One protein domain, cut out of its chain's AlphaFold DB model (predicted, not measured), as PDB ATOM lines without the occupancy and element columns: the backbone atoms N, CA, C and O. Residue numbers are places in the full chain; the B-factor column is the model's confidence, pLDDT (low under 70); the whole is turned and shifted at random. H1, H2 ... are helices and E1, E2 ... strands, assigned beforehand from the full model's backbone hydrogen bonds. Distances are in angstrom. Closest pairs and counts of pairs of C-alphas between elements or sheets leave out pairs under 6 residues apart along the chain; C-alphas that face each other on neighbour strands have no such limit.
ATOM      1  N   ALA A 144      36.668  16.639  39.643       90.19
ATOM      2  CA  ALA A 144      36.278  15.242  39.777       90.19
ATOM      3  C   ALA A 144      36.419  14.714  41.209       90.19
ATOM      4  O   ALA A 144      35.547  13.974  41.657       90.19
ATOM      5  N   PHE A 145      37.431  15.143  41.966       92.38
ATOM      6  CA  PHE A 145      37.589  14.745  43.366       92.38
ATOM      7  C   PHE A 145      36.431  15.253  44.227       92.38
ATOM      8  O   PHE A 145      35.881  14.503  45.033       92.38
ATOM      9  N   SER A 146      35.988  16.496  44.014       90.12
ATOM     10  CA  SER A 146      34.834  17.053  44.733       90.12
ATOM     11  C   SER A 146      33.523  16.325  44.398       90.12
ATOM     12  O   SER A 146      32.677  16.133  45.274       90.12
ATOM     13  N   ILE A 147      33.366  15.883  43.145       91.19
ATOM     14  CA  ILE A 147      32.217  15.089  42.692       91.19
ATOM     15  C   ILE A 147      32.262  13.706  43.342       91.19
ATOM     16  O   ILE A 147      31.283  13.283  43.954       91.19
ATOM     17  N   MET A 148      33.403  13.023  43.264       93.69
ATOM     18  CA  MET A 148      33.568  11.684  43.825       93.69
ATOM     19  C   MET A 148      33.436  11.670  45.347       93.69
ATOM     20  O   MET A 148      32.827  10.747  45.881       93.69
ATOM     21  N   ARG A 149      33.883  12.720  46.045       94.12
ATOM     22  CA  ARG A 149      33.640  12.904  47.484       94.12
ATOM     23  C   ARG A 149      32.144  12.864  47.805       94.12
ATOM     24  O   ARG A 149      31.722  12.068  48.638       94.12
ATOM     25  N   LYS A 150      31.330  13.628  47.065       94.19
ATOM     26  CA  LYS A 150      29.864  13.620  47.212       94.19
ATOM     27  C   LYS A 150      29.252  12.260  46.877       94.19
ATOM     28  O   LYS A 150      28.316  11.839  47.548       94.19
ATOM     29  N   VAL A 151      29.760  11.566  45.854       94.25
ATOM     30  CA  VAL A 151      29.306  10.206  45.506       94.25
ATOM     31  C   VAL A 151      29.566   9.239  46.663       94.25
ATOM     32  O   VAL A 151      28.662   8.499  47.045       94.25
ATOM     33  N   ILE A 152      30.767   9.268  47.249       93.25
ATOM     34  CA  ILE A 152      31.156   8.413  48.381       93.25
ATOM     35  C   ILE A 152      30.303   8.724  49.618       93.25
ATOM     36  O   ILE A 152      29.819   7.805  50.280       93.25
ATOM     37  N   GLU A 153      30.071  10.003  49.919       92.50
ATOM     38  CA  GLU A 153      29.198  10.436  51.018       92.50
ATOM     39  C   GLU A 153      27.757   9.951  50.808       92.50
ATOM     40  O   GLU A 153      27.193   9.265  51.662       92.50
ATOM     41  N   ARG A 154      27.181  10.223  49.631       92.50
ATOM     42  CA  ARG A 154      25.786   9.890  49.316       92.50
ATOM     43  C   ARG A 154      25.541   8.387  49.221       92.50
ATOM     44  O   ARG A 154      24.456   7.920  49.563       92.50
ATOM     45  N   LYS A 155      26.541   7.613  48.790       91.31
ATOM     46  CA  LYS A 155      26.495   6.144  48.780       91.31
ATOM     47  C   LYS A 155      26.206   5.585  50.173       91.31
ATOM     48  O   LYS A 155      25.432   4.638  50.269       91.31
ATOM     49  N   LYS A 156      26.789   6.156  51.235       86.38
ATOM     50  CA  LYS A 156      26.562   5.692  52.616       86.38
ATOM     51  C   LYS A 156      25.093   5.828  53.010       86.38
ATOM     52  O   LYS A 156      24.518   4.877  53.529       86.38
ATOM     53  N   GLU A 157      24.487   6.968  52.688       87.62
ATOM     54  CA  GLU A 157      23.061   7.228  52.925       87.62
ATOM     55  C   GLU A 157      22.162   6.314  52.082       87.62
ATOM     56  O   GLU A 157      21.203   5.733  52.575       87.62
ATOM     57  N   TRP A 158      22.469   6.148  50.792       84.94
ATOM     58  CA  TRP A 158      21.656   5.294  49.925       84.94
ATOM     59  C   TRP A 158      21.726   3.818  50.330       84.94
ATOM     60  O   TRP A 158      20.718   3.115  50.287       84.94
ATOM     61  N   LYS A 159      22.906   3.349  50.755       82.00
ATOM     62  CA  LYS A 159      23.110   1.962  51.183       82.00
ATOM     63  C   LYS A 159      22.326   1.639  52.456       82.00
ATOM     64  O   LYS A 159      21.762   0.552  52.522       82.00
ATOM     65  N   SER A 160      22.222   2.565  53.418       83.38
ATOM     66  CA  SER A 160      21.391   2.350  54.616       83.38
ATOM     67  C   SER A 160      19.897   2.232  54.301       83.38
ATOM     68  O   SER A 160      19.169   1.555  55.023       83.38
ATOM     69  N   ASP A 161      19.452   2.838  53.201       85.94
ATOM     70  CA  ASP A 161      18.047   2.860  52.792       85.94
ATOM     71  C   ASP A 161      17.665   1.698  51.852       85.94
ATOM     72  O   ASP A 161      16.516   1.614  51.409       85.94
ATOM     73  N   LEU A 162      18.594   0.782  51.538       85.56
ATOM     74  CA  LEU A 162      18.381  -0.329  50.604       85.56
ATOM     75  C   LEU A 162      18.316  -1.694  51.327       85.56
ATOM     76  O   LEU A 162      19.248  -2.490  51.236       85.56
ATOM     77  N   PRO A 163      17.198  -2.047  51.993       88.19
ATOM     78  CA  PRO A 163      17.085  -3.317  52.719       88.19
ATOM     79  C   PRO A 163      16.962  -4.539  51.792       88.19
ATOM     80  O   PRO A 163      17.239  -5.674  52.195       88.19
ATOM     81  N   SER A 164      16.488  -4.341  50.556       90.62
ATOM     82  CA  SER A 164      16.329  -5.405  49.561       90.62
ATOM     83  C   SER A 164      16.221  -4.868  48.138       90.62
ATOM     84  O   SER A 164      15.689  -3.782  47.925       90.62
ATOM     85  N   LEU A 165      16.624  -5.686  47.167       87.88
ATOM     86  CA  LEU A 165      16.557  -5.410  45.734       87.88
ATOM     87  C   LEU A 165      15.888  -6.588  45.007       87.88
ATOM     88  O   LEU A 165      16.093  -7.748  45.368       87.88
ATOM     89  N   LYS A 166      15.106  -6.293  43.964       90.44
ATOM     90  CA  LYS A 166      14.575  -7.278  43.014       90.44
ATOM     91  C   LYS A 166      14.921  -6.836  41.595       90.44
ATOM     92  O   LYS A 166      14.711  -5.676  41.258       90.44
ATOM     93  N   ALA A 167      15.377  -7.767  40.769       88.56
ATOM     94  CA  ALA A 167      15.637  -7.545  39.354       88.56
ATOM     95  C   ALA A 167      15.141  -8.731  38.519       88.56
ATOM     96  O   ALA A 167      15.098  -9.864  38.996       88.56
ATOM     97  N   ASN A 168      14.781  -8.474  37.263       90.19
ATOM     98  CA  ASN A 168      14.629  -9.522  36.258       90.19
ATOM     99  C   ASN A 168      15.919  -9.558  35.437       90.19
ATOM    100  O   ASN A 168      16.354  -8.523  34.936       90.19
ATOM    101  N   ALA A 169      16.534 -10.729  35.310       88.00
ATOM    102  CA  ALA A 169      17.776 -10.905  34.576       88.00
ATOM    103  C   ALA A 169      17.539 -11.769  33.337       88.00
ATOM    104  O   ALA A 169      16.928 -12.834  33.400       88.00
ATOM    105  N   TYR A 170      18.046 -11.298  32.201       89.31
ATOM    106  CA  TYR A 170      18.169 -12.088  30.985       89.31
ATOM    107  C   TYR A 170      19.654 -12.261  30.684       89.31
ATOM    108  O   TYR A 170      20.388 -11.289  30.519       89.31
ATOM    109  N   THR A 171      20.086 -13.515  30.624       87.94
ATOM    110  CA  THR A 171      21.476 -13.890  30.389       87.94
ATOM    111  C   THR A 171      21.571 -14.664  29.091       87.94
ATOM    112  O   THR A 171      20.820 -15.616  28.883       87.94
ATOM    113  N   ARG A 172      22.537 -14.301  28.245       90.00
ATOM    114  CA  ARG A 172      22.870 -15.040  27.029       90.00
ATOM    115  C   ARG A 172      24.367 -15.308  26.962       90.00
ATOM    116  O   ARG A 172      25.160 -14.375  26.887       90.00
ATOM    117  N   MET A 173      24.739 -16.580  26.902       88.31
ATOM    118  CA  MET A 173      26.105 -17.014  26.624       88.31
ATOM    119  C   MET A 173      26.165 -17.623  25.228       88.31
ATOM    120  O   MET A 173      25.327 -18.442  24.856       88.31
ATOM    121  N   THR A 174      27.155 -17.206  24.443       90.19
ATOM    122  CA  THR A 174      27.389 -17.736  23.096       90.19
ATOM    123  C   THR A 174      28.797 -18.299  23.037       90.19
ATOM    124  O   THR A 174      29.764 -17.547  23.151       90.19
ATOM    125  N   LEU A 175      28.913 -19.606  22.818       89.00
ATOM    126  CA  LEU A 175      30.191 -20.237  22.522       89.00
ATOM    127  C   LEU A 175      30.406 -20.205  21.012       89.00
ATOM    128  O   LEU A 175      29.575 -20.694  20.244       89.00
ATOM    129  N   ARG A 176      31.515 -19.613  20.575       91.06
ATOM    130  CA  ARG A 176      31.876 -19.506  19.158       91.06
ATOM    131  C   ARG A 176      33.224 -20.155  18.905       91.06
ATOM    132  O   ARG A 176      34.123 -20.041  19.732       91.06
ATOM    133  N   LYS A 177      33.354 -20.773  17.734       90.75
ATOM    134  CA  LYS A 177      34.639 -21.108  17.124       90.75
ATOM    135  C   LYS A 177      34.777 -20.234  15.881       90.75
ATOM    136  O   LYS A 177      34.011 -20.395  14.932       90.75
ATOM    137  N   ASP A 178      35.694 -19.275  15.936       89.75
ATOM    138  CA  ASP A 178      35.865 -18.219  14.934       89.75
ATOM    139  C   ASP A 178      34.549 -17.456  14.678       89.75
ATOM    140  O   ASP A 178      34.010 -16.800  15.573       89.75
ATOM    141  N   THR A 179      33.998 -17.567  13.471       87.94
ATOM    142  CA  THR A 179      32.719 -16.967  13.065       87.94
ATOM    143  C   THR A 179      31.521 -17.891  13.283       87.94
ATOM    144  O   THR A 179      30.376 -17.452  13.185       87.94
ATOM    145  N   THR A 180      31.755 -19.166  13.600       86.75
ATOM    146  CA  THR A 180      30.694 -20.164  13.736       86.75
ATOM    147  C   THR A 180      30.177 -20.208  15.168       86.75
ATOM    148  O   THR A 180      30.940 -20.374  16.123       86.75
ATOM    149  N   ILE A 181      28.857 -20.091  15.327       87.00
ATOM    150  CA  ILE A 181      28.200 -20.273  16.623       87.00
ATOM    151  C   ILE A 181      28.157 -21.767  16.929       87.00
ATOM    152  O   ILE A 181      27.427 -22.522  16.291       87.00
ATOM    153  N   GLY A 182      28.960 -22.167  17.912       86.50
ATOM    154  CA  GLY A 182      28.984 -23.514  18.451       86.50
ATOM    155  C   GLY A 182      27.760 -23.755  19.319       86.50
ATOM    156  O   GLY A 182      27.012 -24.676  19.048       86.50
ATOM    157  N   SER A 183      27.487 -22.913  20.312       88.19
ATOM    158  CA  SER A 183      26.288 -23.061  21.141       88.19
ATOM    159  C   SER A 183      25.760 -21.728  21.648       88.19
ATOM    160  O   SER A 183      26.485 -20.732  21.726       88.19
ATOM    161  N   VAL A 184      24.469 -21.712  21.979       90.19
ATOM    162  CA  VAL A 184      23.821 -20.586  22.655       90.19
ATOM    163  C   VAL A 184      23.038 -21.120  23.838       90.19
ATOM    164  O   VAL A 184      22.248 -22.053  23.690       90.19
ATOM    165  N   ILE A 185      23.243 -20.493  24.992       89.50
ATOM    166  CA  ILE A 185      22.461 -20.713  26.203       89.50
ATOM    167  C   ILE A 185      21.830 -19.381  26.586       89.50
ATOM    168  O   ILE A 185      22.518 -18.364  26.681       89.50
ATOM    169  N   GLU A 186      20.527 -19.394  26.814       90.00
ATOM    170  CA  GLU A 186      19.735 -18.253  27.250       90.00
ATOM    171  C   GLU A 186      18.992 -18.619  28.532       90.00
ATOM    172  O   GLU A 186      18.482 -19.732  28.683       90.00
ATOM    173  N   SER A 187      18.929 -17.693  29.480       90.50
ATOM    174  CA  SER A 187      18.237 -17.877  30.754       90.50
ATOM    175  C   SER A 187      17.539 -16.585  31.156       90.50
ATOM    176  O   SER A 187      18.110 -15.504  31.042       90.50
ATOM    177  N   LEU A 188      16.294 -16.714  31.603       91.50
ATOM    178  CA  LEU A 188      15.497 -15.646  32.187       91.50
ATOM    179  C   LEU A 188      15.260 -15.991  33.653       91.50
ATOM    180  O   LEU A 188      14.770 -17.083  33.953       91.50
ATOM    181  N   SER A 189      15.571 -15.075  34.558       91.12
ATOM    182  CA  SER A 189      15.492 -15.299  35.998       91.12
ATOM    183  C   SER A 189      14.979 -14.076  36.755       91.12
ATOM    184  O   SER A 189      15.069 -12.939  36.293       91.12
ATOM    185  N   ASP A 190      14.434 -14.327  37.944       91.69
ATOM    186  CA  ASP A 190      14.186 -13.296  38.947       91.69
ATOM    187  C   ASP A 190      15.307 -13.345  39.985       91.69
ATOM    188  O   ASP A 190      15.494 -14.365  40.650       91.69
ATOM    189  N   ALA A 191      16.025 -12.241  40.150       90.00
ATOM    190  CA  ALA A 191      17.070 -12.082  41.145       90.00
ATOM    191  C   ALA A 191      16.563 -11.240  42.318       90.00
ATOM    192  O   ALA A 191      15.895 -10.219  42.143       90.00
ATOM    193  N   PHE A 192      16.902 -11.668  43.525       90.12
ATOM    194  CA  PHE A 192      16.541 -11.023  44.775       90.12
ATOM    195  C   PHE A 192      17.793 -10.874  45.617       90.12
ATOM    196  O   PHE A 192      18.522 -11.842  45.811       90.12
ATOM    197  N   TRP A 193      18.007  -9.698  46.178       88.50
ATOM    198  CA  TRP A 193      19.049  -9.467  47.162       88.50
ATOM    199  C   TRP A 193      18.426  -8.908  48.429       88.50
ATOM    200  O   TRP A 193      17.464  -8.138  48.380       88.50
ATOM    201  N   ARG A 194      18.957  -9.315  49.577       90.38
ATOM    202  CA  ARG A 194      18.582  -8.749  50.869       90.38
ATOM    203  C   ARG A 194      19.822  -8.577  51.721       90.38
ATOM    204  O   ARG A 194      20.662  -9.481  51.776       90.38
ATOM    205  N   GLU A 195      19.884  -7.455  52.424       85.44
ATOM    206  CA  GLU A 195      20.963  -7.172  53.361       85.44
ATOM    207  C   GLU A 195      21.131  -8.329  54.365       85.44
ATOM    208  O   GLU A 195      20.154  -8.915  54.850       85.44
ATOM    209  N   GLY A 196      22.380  -8.746  54.589       85.25
ATOM    210  CA  GLY A 196      22.740  -9.873  55.457       85.25
ATOM    211  C   GLY A 196      22.343 -11.274  54.958       85.25
ATOM    212  O   GLY A 196      22.739 -12.260  55.572       85.25
ATOM    213  N   LYS A 197      21.579 -11.402  53.860       87.81
ATOM    214  CA  LYS A 197      21.189 -12.707  53.277       87.81
ATOM    215  C   LYS A 197      21.757 -12.965  51.883       87.81
ATOM    216  O   LYS A 197      21.715 -14.109  51.436       87.81
ATOM    217  N   GLY A 198      22.264 -11.930  51.215       83.06
ATOM    218  CA  GLY A 198      22.870 -12.028  49.891       83.06
ATOM    219  C   GLY A 198      21.857 -12.262  48.769       83.06
ATOM    220  O   GLY A 198      20.656 -12.017  48.925       83.06
ATOM    221  N   TRP A 199      22.368 -12.715  47.623       85.62
ATOM    222  CA  TRP A 199      21.584 -12.974  46.417       85.62
ATOM    223  C   TRP A 199      20.850 -14.318  46.464       85.62
ATOM    224  O   TRP A 199      21.358 -15.328  46.950       85.62
ATOM    225  N   ARG A 200      19.646 -14.336  45.895       88.19
ATOM    226  CA  ARG A 200      18.873 -15.522  45.532       88.19
ATOM    227  C   ARG A 200      18.338 -15.326  44.128       88.19
ATOM    228  O   ARG A 200      17.810 -14.265  43.817       88.19
ATOM    229  N   GLU A 201      18.425 -16.356  43.309       89.12
ATOM    230  CA  GLU A 201      17.997 -16.285  41.918       89.12
ATOM    231  C   GLU A 201      17.044 -17.437  41.611       89.12
ATOM    232  O   GLU A 201      17.283 -18.581  42.000       89.12
ATOM    233  N   LEU A 202      15.934 -17.123  40.947       90.44
ATOM    234  CA  LEU A 202      14.919 -18.080  40.537       90.44
ATOM    235  C   LEU A 202      14.843 -18.112  39.011       90.44
ATOM    236  O   LEU A 202      14.364 -17.166  38.384       90.44
ATOM    237  N   LEU A 203      15.286 -19.218  38.418       90.56
ATOM    238  CA  LEU A 203      15.196 -19.439  36.979       90.56
ATOM    239  C   LEU A 203      13.725 -19.572  36.559       90.56
ATOM    240  O   LEU A 203      12.992 -20.418  37.070       90.56
ATOM    241  N   ARG A 204      13.290 -18.722  35.630       92.31
ATOM    242  CA  ARG A 204      11.928 -18.710  35.078       92.31
ATOM    243  C   ARG A 204      11.836 -19.493  33.787       92.31
ATOM    244  O   ARG A 204      10.897 -20.255  33.593       92.31
ATOM    245  N   ALA A 205      12.801 -19.278  32.907       89.94
ATOM    246  CA  ALA A 205      12.861 -19.938  31.623       89.94
ATOM    247  C   ALA A 205      14.312 -20.108  31.199       89.94
ATOM    248  O   ALA A 205      15.189 -19.327  31.567       89.94
ATOM    249  N   LYS A 206      14.545 -21.125  30.380       90.12
ATOM    250  CA  LYS A 206      15.842 -21.411  29.795       90.12
ATOM    251  C   LYS A 206      15.651 -21.925  28.379       90.12
ATOM    252  O   LYS A 206      14.702 -22.657  28.101       90.12
ATOM    253  N   ARG A 207      16.574 -21.555  27.498       89.31
ATOM    254  CA  ARG A 207      16.658 -22.076  26.138       89.31
ATOM    255  C   ARG A 207      18.107 -22.387  25.802       89.31
ATOM    256  O   ARG A 207      18.983 -21.564  26.033       89.31
ATOM    257  N   THR A 208      18.337 -23.548  25.203       89.50
ATOM    258  CA  THR A 208      19.670 -23.977  24.773       89.50
ATOM    259  C   THR A 208      19.610 -24.515  23.346       89.50
ATOM    260  O   THR A 208      18.575 -25.026  22.906       89.50
ATOM    261  N   THR A 209      20.698 -24.379  22.587       87.56
ATOM    262  CA  THR A 209      20.821 -25.004  21.266       87.56
ATOM    263  C   THR A 209      20.801 -26.532  21.370       87.56
ATOM    264  O   THR A 209      21.332 -27.120  22.304       87.56
ATOM    265  N   ARG A 210      20.200 -27.194  20.373       81.88
ATOM    266  CA  ARG A 210      19.987 -28.658  20.364       81.88
ATOM    267  C   ARG A 210      21.267 -29.498  20.405       81.88
ATOM    268  O   ARG A 210      21.188 -30.693  20.638       81.88
ATOM    269  N   ASN A 211      22.412 -28.899  20.108       79.19
ATOM    270  CA  ASN A 211      23.709 -29.563  20.052       79.19
ATOM    271  C   ASN A 211      24.466 -29.537  21.390       79.19
ATOM    272  O   ASN A 211      25.661 -29.815  21.410       79.19
ATOM    273  N   MET A 212      23.794 -29.170  22.482       71.38
ATOM    274  CA  MET A 212      24.304 -29.348  23.834       71.38
ATOM    275  C   MET A 212      23.628 -30.547  24.492       71.38
ATOM    276  O   MET A 212      22.404 -30.596  24.576       71.38
ATOM    277  N   GLU A 213      24.440 -31.485  24.973       61.59
ATOM    278  CA  GLU A 213      23.979 -32.642  25.750       61.59
ATOM    279  C   GLU A 213      23.729 -32.282  27.226       61.59
ATOM    280  O   GLU A 213      22.894 -32.903  27.878       61.59
ATOM    281  N   GLU A 214      24.405 -31.251  27.749       66.56
ATOM    282  CA  GLU A 214      24.297 -30.839  29.152       66.56
ATOM    283  C   GLU A 214      23.220 -29.774  29.398       66.56
ATOM    284  O   GLU A 214      23.159 -28.725  28.745       66.56
ATOM    285  N   ASP A 215      22.421 -30.005  30.440       70.06
ATOM    286  CA  ASP A 215      21.395 -29.086  30.928       70.06
ATOM    287  C   ASP A 215      22.000 -27.948  31.781       70.06
ATOM    288  O   ASP A 215      21.689 -27.752  32.952       70.06
ATOM    289  N   LEU A 216      22.852 -27.117  31.174       71.81
ATOM    290  CA  LEU A 216      23.552 -26.003  31.839       71.81
ATOM    291  C   LEU A 216      22.654 -24.792  32.137       71.81
ATOM    292  O   LEU A 216      22.239 -24.093  31.214       71.81
ATOM    293  N   SER A 217      22.336 -24.527  33.405       72.38
ATOM    294  CA  SER A 217      21.577 -23.333  33.819       72.38
ATOM    295  C   SER A 217      22.503 -22.143  34.075       72.38
ATOM    296  O   SER A 217      23.486 -22.281  34.797       72.38
ATOM    297  N   LEU A 218      22.183 -20.971  33.513       74.31
ATOM    298  CA  LEU A 218      22.958 -19.745  33.730       74.31
ATOM    299  C   LEU A 218      22.249 -18.841  34.741       74.31
ATOM    300  O   LEU A 218      21.283 -18.161  34.405       74.31
ATOM    301  N   LEU A 219      22.757 -18.831  35.973       72.19
ATOM    302  CA  LEU A 219      22.328 -17.944  37.058       72.19
ATOM    303  C   LEU A 219      23.344 -16.808  37.206       72.19
ATOM    304  O   LEU A 219      24.151 -16.801  38.132       72.19
ATOM    305  N   ALA A 220      23.405 -15.922  36.210       67.88
ATOM    306  CA  ALA A 220      24.462 -14.914  36.136       67.88
ATOM    307  C   ALA A 220      24.223 -13.703  37.043       67.88
ATOM    308  O   ALA A 220      25.180 -12.986  37.325       67.88
ATOM    309  N   ALA A 221      22.996 -13.470  37.525       66.94
ATOM    310  CA  ALA A 221      22.719 -12.294  38.350       66.94
ATOM    311  C   ALA A 221      23.509 -12.332  39.667       66.94
ATOM    312  O   ALA A 221      24.001 -11.301  40.112       66.94
ATOM    313  N   ALA A 222      23.714 -13.525  40.236       63.84
ATOM    314  CA  ALA A 222      24.561 -13.712  41.414       63.84
ATOM    315  C   ALA A 222      26.064 -13.446  41.167       63.84
ATOM    316  O   ALA A 222      26.797 -13.213  42.124       63.84
ATOM    317  N   PHE A 223      26.527 -13.476  39.911       65.69
ATOM    318  CA  PHE A 223      27.926 -13.212  39.541       65.69
ATOM    319  C   PHE A 223      28.177 -11.755  39.131       65.69
ATOM    320  O   PHE A 223      29.328 -11.366  38.924       65.69
ATOM    321  N   VAL A 224      27.130 -10.934  39.010       71.12
ATOM    322  CA  VAL A 224      27.288  -9.493  38.800       71.12
ATOM    323  C   VAL A 224      27.598  -8.857  40.148       71.12
ATOM    324  O   VAL A 224      26.710  -8.561  40.946       71.12
ATOM    325  N   ASN A 225      28.887  -8.656  40.407       69.81
ATOM    326  CA  ASN A 225      29.323  -7.911  41.576       69.81
ATOM    327  C   ASN A 225      28.826  -6.466  41.495       69.81
ATOM    328  O   ASN A 225      28.938  -5.806  40.459       69.81
ATOM    329  N   SER A 226      28.317  -5.959  42.615       77.31
ATOM    330  CA  SER A 226      28.050  -4.535  42.756       77.31
ATOM    331  C   SER A 226      29.388  -3.798  42.809       77.31
ATOM    332  O   SER A 226      30.137  -3.907  43.776       77.31
ATOM    333  N   LEU A 227      29.693  -3.021  41.768       81.94
ATOM    334  CA  LEU A 227      30.876  -2.144  41.744       81.94
ATOM    335  C   LEU A 227      30.733  -0.936  42.688       81.94
ATOM    336  O   LEU A 227      31.651  -0.130  42.822       81.94
ATOM    337  N   TYR A 228      29.565  -0.811  43.321       82.06
ATOM    338  CA  TYR A 228      29.293   0.131  44.393       82.06
ATOM    339  C   TYR A 228      29.663  -0.425  45.768       82.06
ATOM    340  O   TYR A 228      29.493   0.296  46.743       82.06
ATOM    341  N   GLU A 229      30.156  -1.657  45.904       86.62
ATOM    342  CA  GLU A 229      30.725  -2.093  47.184       86.62
ATOM    343  C   GLU A 229      32.048  -1.379  47.484       86.62
ATOM    344  O   GLU A 229      32.698  -0.832  46.593       86.62
ATOM    345  N   ASP A 230      32.400  -1.326  48.766       91.50
ATOM    346  CA  ASP A 230      33.698  -0.817  49.217       91.50
ATOM    347  C   ASP A 230      34.805  -1.773  48.762       91.50
ATOM    348  O   ASP A 230      35.746  -1.357  48.092       91.50
ATOM    349  N   ASP A 231      34.620  -3.063  49.013       90.25
ATOM    350  CA  ASP A 231      35.506  -4.128  48.566       90.25
ATOM    351  C   ASP A 231      34.831  -4.933  47.457       90.25
ATOM    352  O   ASP A 231      33.797  -5.575  47.663       90.25
ATOM    353  N   VAL A 232      35.418  -4.913  46.261       88.62
ATOM    354  CA  VAL A 232      34.883  -5.606  45.088       88.62
ATOM    355  C   VAL A 232      35.724  -6.843  44.807       88.62
ATOM    356  O   VAL A 232      36.885  -6.751  44.416       88.62
ATOM    357  N   PHE A 233      35.130  -8.024  44.965       83.81
ATOM    358  CA  PHE A 233      35.819  -9.280  44.687       83.81
ATOM    359  C   PHE A 233      35.768  -9.630  43.196       83.81
ATOM    360  O   PHE A 233      34.708  -9.934  42.652       83.81
ATOM    361  N   VAL A 234      36.916  -9.633  42.525       82.31
ATOM    362  CA  VAL A 234      37.047  -9.965  41.103       82.31
ATOM    363  C   VAL A 234      38.114 -11.040  40.934       82.31
ATOM    364  O   VAL A 234      39.276 -10.840  41.276       82.31
ATOM    365  N   SER A 235      37.727 -12.190  40.376       80.19
ATOM    366  CA  SER A 235      38.655 -13.258  39.966       80.19
ATOM    367  C   SER A 235      39.635 -13.725  41.054       80.19
ATOM    368  O   SER A 235      40.796 -13.992  40.759       80.19
ATOM    369  N   GLY A 236      39.194 -13.826  42.313       84.25
ATOM    370  CA  GLY A 236      40.067 -14.247  43.419       84.25
ATOM    371  C   GLY A 236      40.736 -13.101  44.178       84.25
ATOM    372  O   GLY A 236      41.366 -13.345  45.203       84.25
ATOM    373  N   HIS A 237      40.588 -11.864  43.707       87.00
ATOM    374  CA  HIS A 237      41.216 -10.687  44.290       87.00
ATOM    375  C   HIS A 237      40.170  -9.719  44.821       87.00
ATOM    376  O   HIS A 237      39.132  -9.512  44.196       87.00
ATOM    377  N   THR A 238      40.469  -9.087  45.948       89.06
ATOM    378  CA  THR A 238      39.698  -7.943  46.429       89.06
ATOM    379  C   THR A 238      40.299  -6.677  45.843       89.06
ATOM    380  O   THR A 238      41.487  -6.408  46.019       89.06
ATOM    381  N   LEU A 239      39.483  -5.925  45.114       89.88
ATOM    382  CA  LEU A 239      39.817  -4.615  44.585       89.88
ATOM    383  C   LEU A 239      39.126  -3.554  45.428       89.88
ATOM    384  O   LEU A 239      37.977  -3.732  45.834       89.88
ATOM    385  N   HIS A 240      39.805  -2.427  45.615       90.56
ATOM    386  CA  HIS A 240      39.161  -1.238  46.148       90.56
ATOM    387  C   HIS A 240      38.041  -0.816  45.194       90.56
ATOM    388  O   HIS A 240      38.238  -0.739  43.986       90.56
ATOM    389  N   GLY A 241      36.841  -0.576  45.701       91.62
ATOM    390  CA  GLY A 241      35.759  -0.029  44.902       91.62
ATOM    391  C   GLY A 241      36.081   1.401  44.473       91.62
ATOM    392  O   GLY A 241      36.658   2.182  45.228       91.62
ATOM    393  N   VAL A 242      35.619   1.806  43.289       92.25
ATOM    394  CA  VAL A 242      35.768   3.196  42.797       92.25
ATOM    395  C   VAL A 242      35.022   4.226  43.659       92.25
ATOM    396  O   VAL A 242      35.198   5.428  43.495       92.25
ATOM    397  N   THR A 243      34.178   3.753  44.577       93.25
ATOM    398  CA  THR A 243      33.450   4.550  45.573       93.25
ATOM    399  C   THR A 243      33.782   4.128  47.012       93.25
ATOM    400  O   THR A 243      32.964   4.344  47.907       93.25
ATOM    401  N   HIS A 244      34.925   3.474  47.244       94.31
ATOM    402  CA  HIS A 244      35.419   3.178  48.593       94.31
ATOM    403  C   HIS A 244      35.635   4.485  49.393       94.31
ATOM    404  O   HIS A 244      35.972   5.503  48.779       94.31
ATOM    405  N   PRO A 245      35.481   4.498  50.734       93.44
ATOM    406  CA  PRO A 245      35.831   5.640  51.589       93.44
ATOM    407  C   PRO A 245      37.177   6.306  51.261       93.44
ATOM    408  O   PRO A 245      37.256   7.530  51.214       93.44
ATOM    409  N   ASP A 246      38.178   5.490  50.941       94.06
ATOM    410  CA  ASP A 246      39.556   5.900  50.628       94.06
ATOM    411  C   ASP A 246      39.839   5.943  49.110       94.06
ATOM    412  O   ASP A 246      40.989   5.977  48.664       94.06
ATOM    413  N   ALA A 247      38.798   5.928  48.267       93.31
ATOM    414  CA  ALA A 247      38.964   5.901  46.813       93.31
ATOM    415  C   ALA A 247      39.734   7.120  46.281       93.31
ATOM    416  O   ALA A 247      40.451   6.985  45.295       93.31
ATOM    417  N   LEU A 248      39.641   8.280  46.945       92.88
ATOM    418  CA  LEU A 248      40.383   9.492  46.568       92.88
ATOM    419  C   LEU A 248      41.905   9.363  46.768       92.88
ATOM    420  O   LEU A 248      42.657  10.126  46.176       92.88
ATOM    421  N   GLU A 249      42.370   8.402  47.568       93.19
ATOM    422  CA  GLU A 249      43.803   8.111  47.741       93.19
ATOM    423  C   GLU A 249      44.292   7.015  46.781       93.19
ATOM    424  O   GLU A 249      45.485   6.887  46.517       93.19
ATOM    425  N   THR A 250      43.363   6.213  46.254       91.31
ATOM    426  CA  THR A 250      43.663   5.038  45.421       91.31
ATOM    427  C   THR A 250      43.522   5.325  43.925       91.31
ATOM    428  O   THR A 250      44.223   4.724  43.110       91.31
ATOM    429  N   TYR A 251      42.611   6.226  43.552       92.38
ATOM    430  CA  TYR A 251      42.246   6.518  42.170       92.38
ATOM    431  C   TYR A 251      42.538   7.972  41.795       92.38
ATOM    432  O   TYR A 251      42.237   8.898  42.543       92.38
TER     433      TYR A 251
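What this domain is: This is residues 144 to 251 of the 266 residues of an uncharacterized protein of Gemmatimonadetes bacterium (UniProt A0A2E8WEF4). The model looks like an open, loose arch: a long, curved sheet of three strands, E1, E2 and E3, makes one leg, and helix H1, joined to the sheet by a tight link, makes the other. A long link without named elements, residues 209 to 230, leads from the sheet to a small hairpin, E4 and E5, which is apart from both legs, and the short helix H2 comes near the first residues of H1. The printed part has 108 residues, with two named helices and five named strands in the order H1 E1 E2 E3 E4 E5 H2, class mixed; both sheets, E1 - E2 - E3 and E4 - E5, are antiparallel. The whole is loose, with a radius of gyration of the C-alphas of 18.3 A, and elongated, spanning 53 by 33 by 23 A.

How they stand to each other: Start at the twisted sheet of E1, residues 164 to 177, E2, residues 180 to 194, and E3, residues 198 to 208. It is a meander, each strand the antiparallel neighbour of the one before. E1 bends by 50 degrees at residue 168, E2 by 53 degrees at residue 190 and E3 by 68 degrees at residue 205. In the hairpin E1 and E2, at 168 degrees, look for N 169 and O 189, 2.8 A apart; in the hairpin E2 and E3, at 148 degrees, N 188 and O 205 are 2.8 A apart. The hairpin of E4, residues 231 to 234, and E5, residues 237 to 240, has N 232 and O 239 at 2.9 A. H1, residues 144 to 160, is not on the three-stranded sheet. H1 only just touches H2, residues 247 to 250, with 3 pairs of C-alphas within 8 A, and with residues 145 to 149 alone; the closest C-alphas are those of Phe 145 and Leu 248, 6.8 A apart. H1 has 11 of 13 O i to N i+4 pairs within hydrogen-bond range, while H2 is too short for such a pair.

Where its parts are: Find C-alpha 164 at (16.329, -5.405, 49.561); from there E1 runs 40.4 A. E2 returns over 40.7 A, and E3 covers 28.0 A. Find C-alpha 144 at (36.278, 15.242, 39.777), where H1 begins its 24.7 A. E4 and E5 have four residues each, and H2 ends at C-alpha 250, (43.663, 5.038, 45.421).

The domain as a whole: The C-alphas of Ser 146 and Glu 213, the two farthest apart, are 54.3 A from each other. The printed part has no cut, and its long link is that from E3 to E4. Confidence is under 70 at residues 213 to 214, 220 to 223 and 225; the mean pLDDT of the printed part is 86.3.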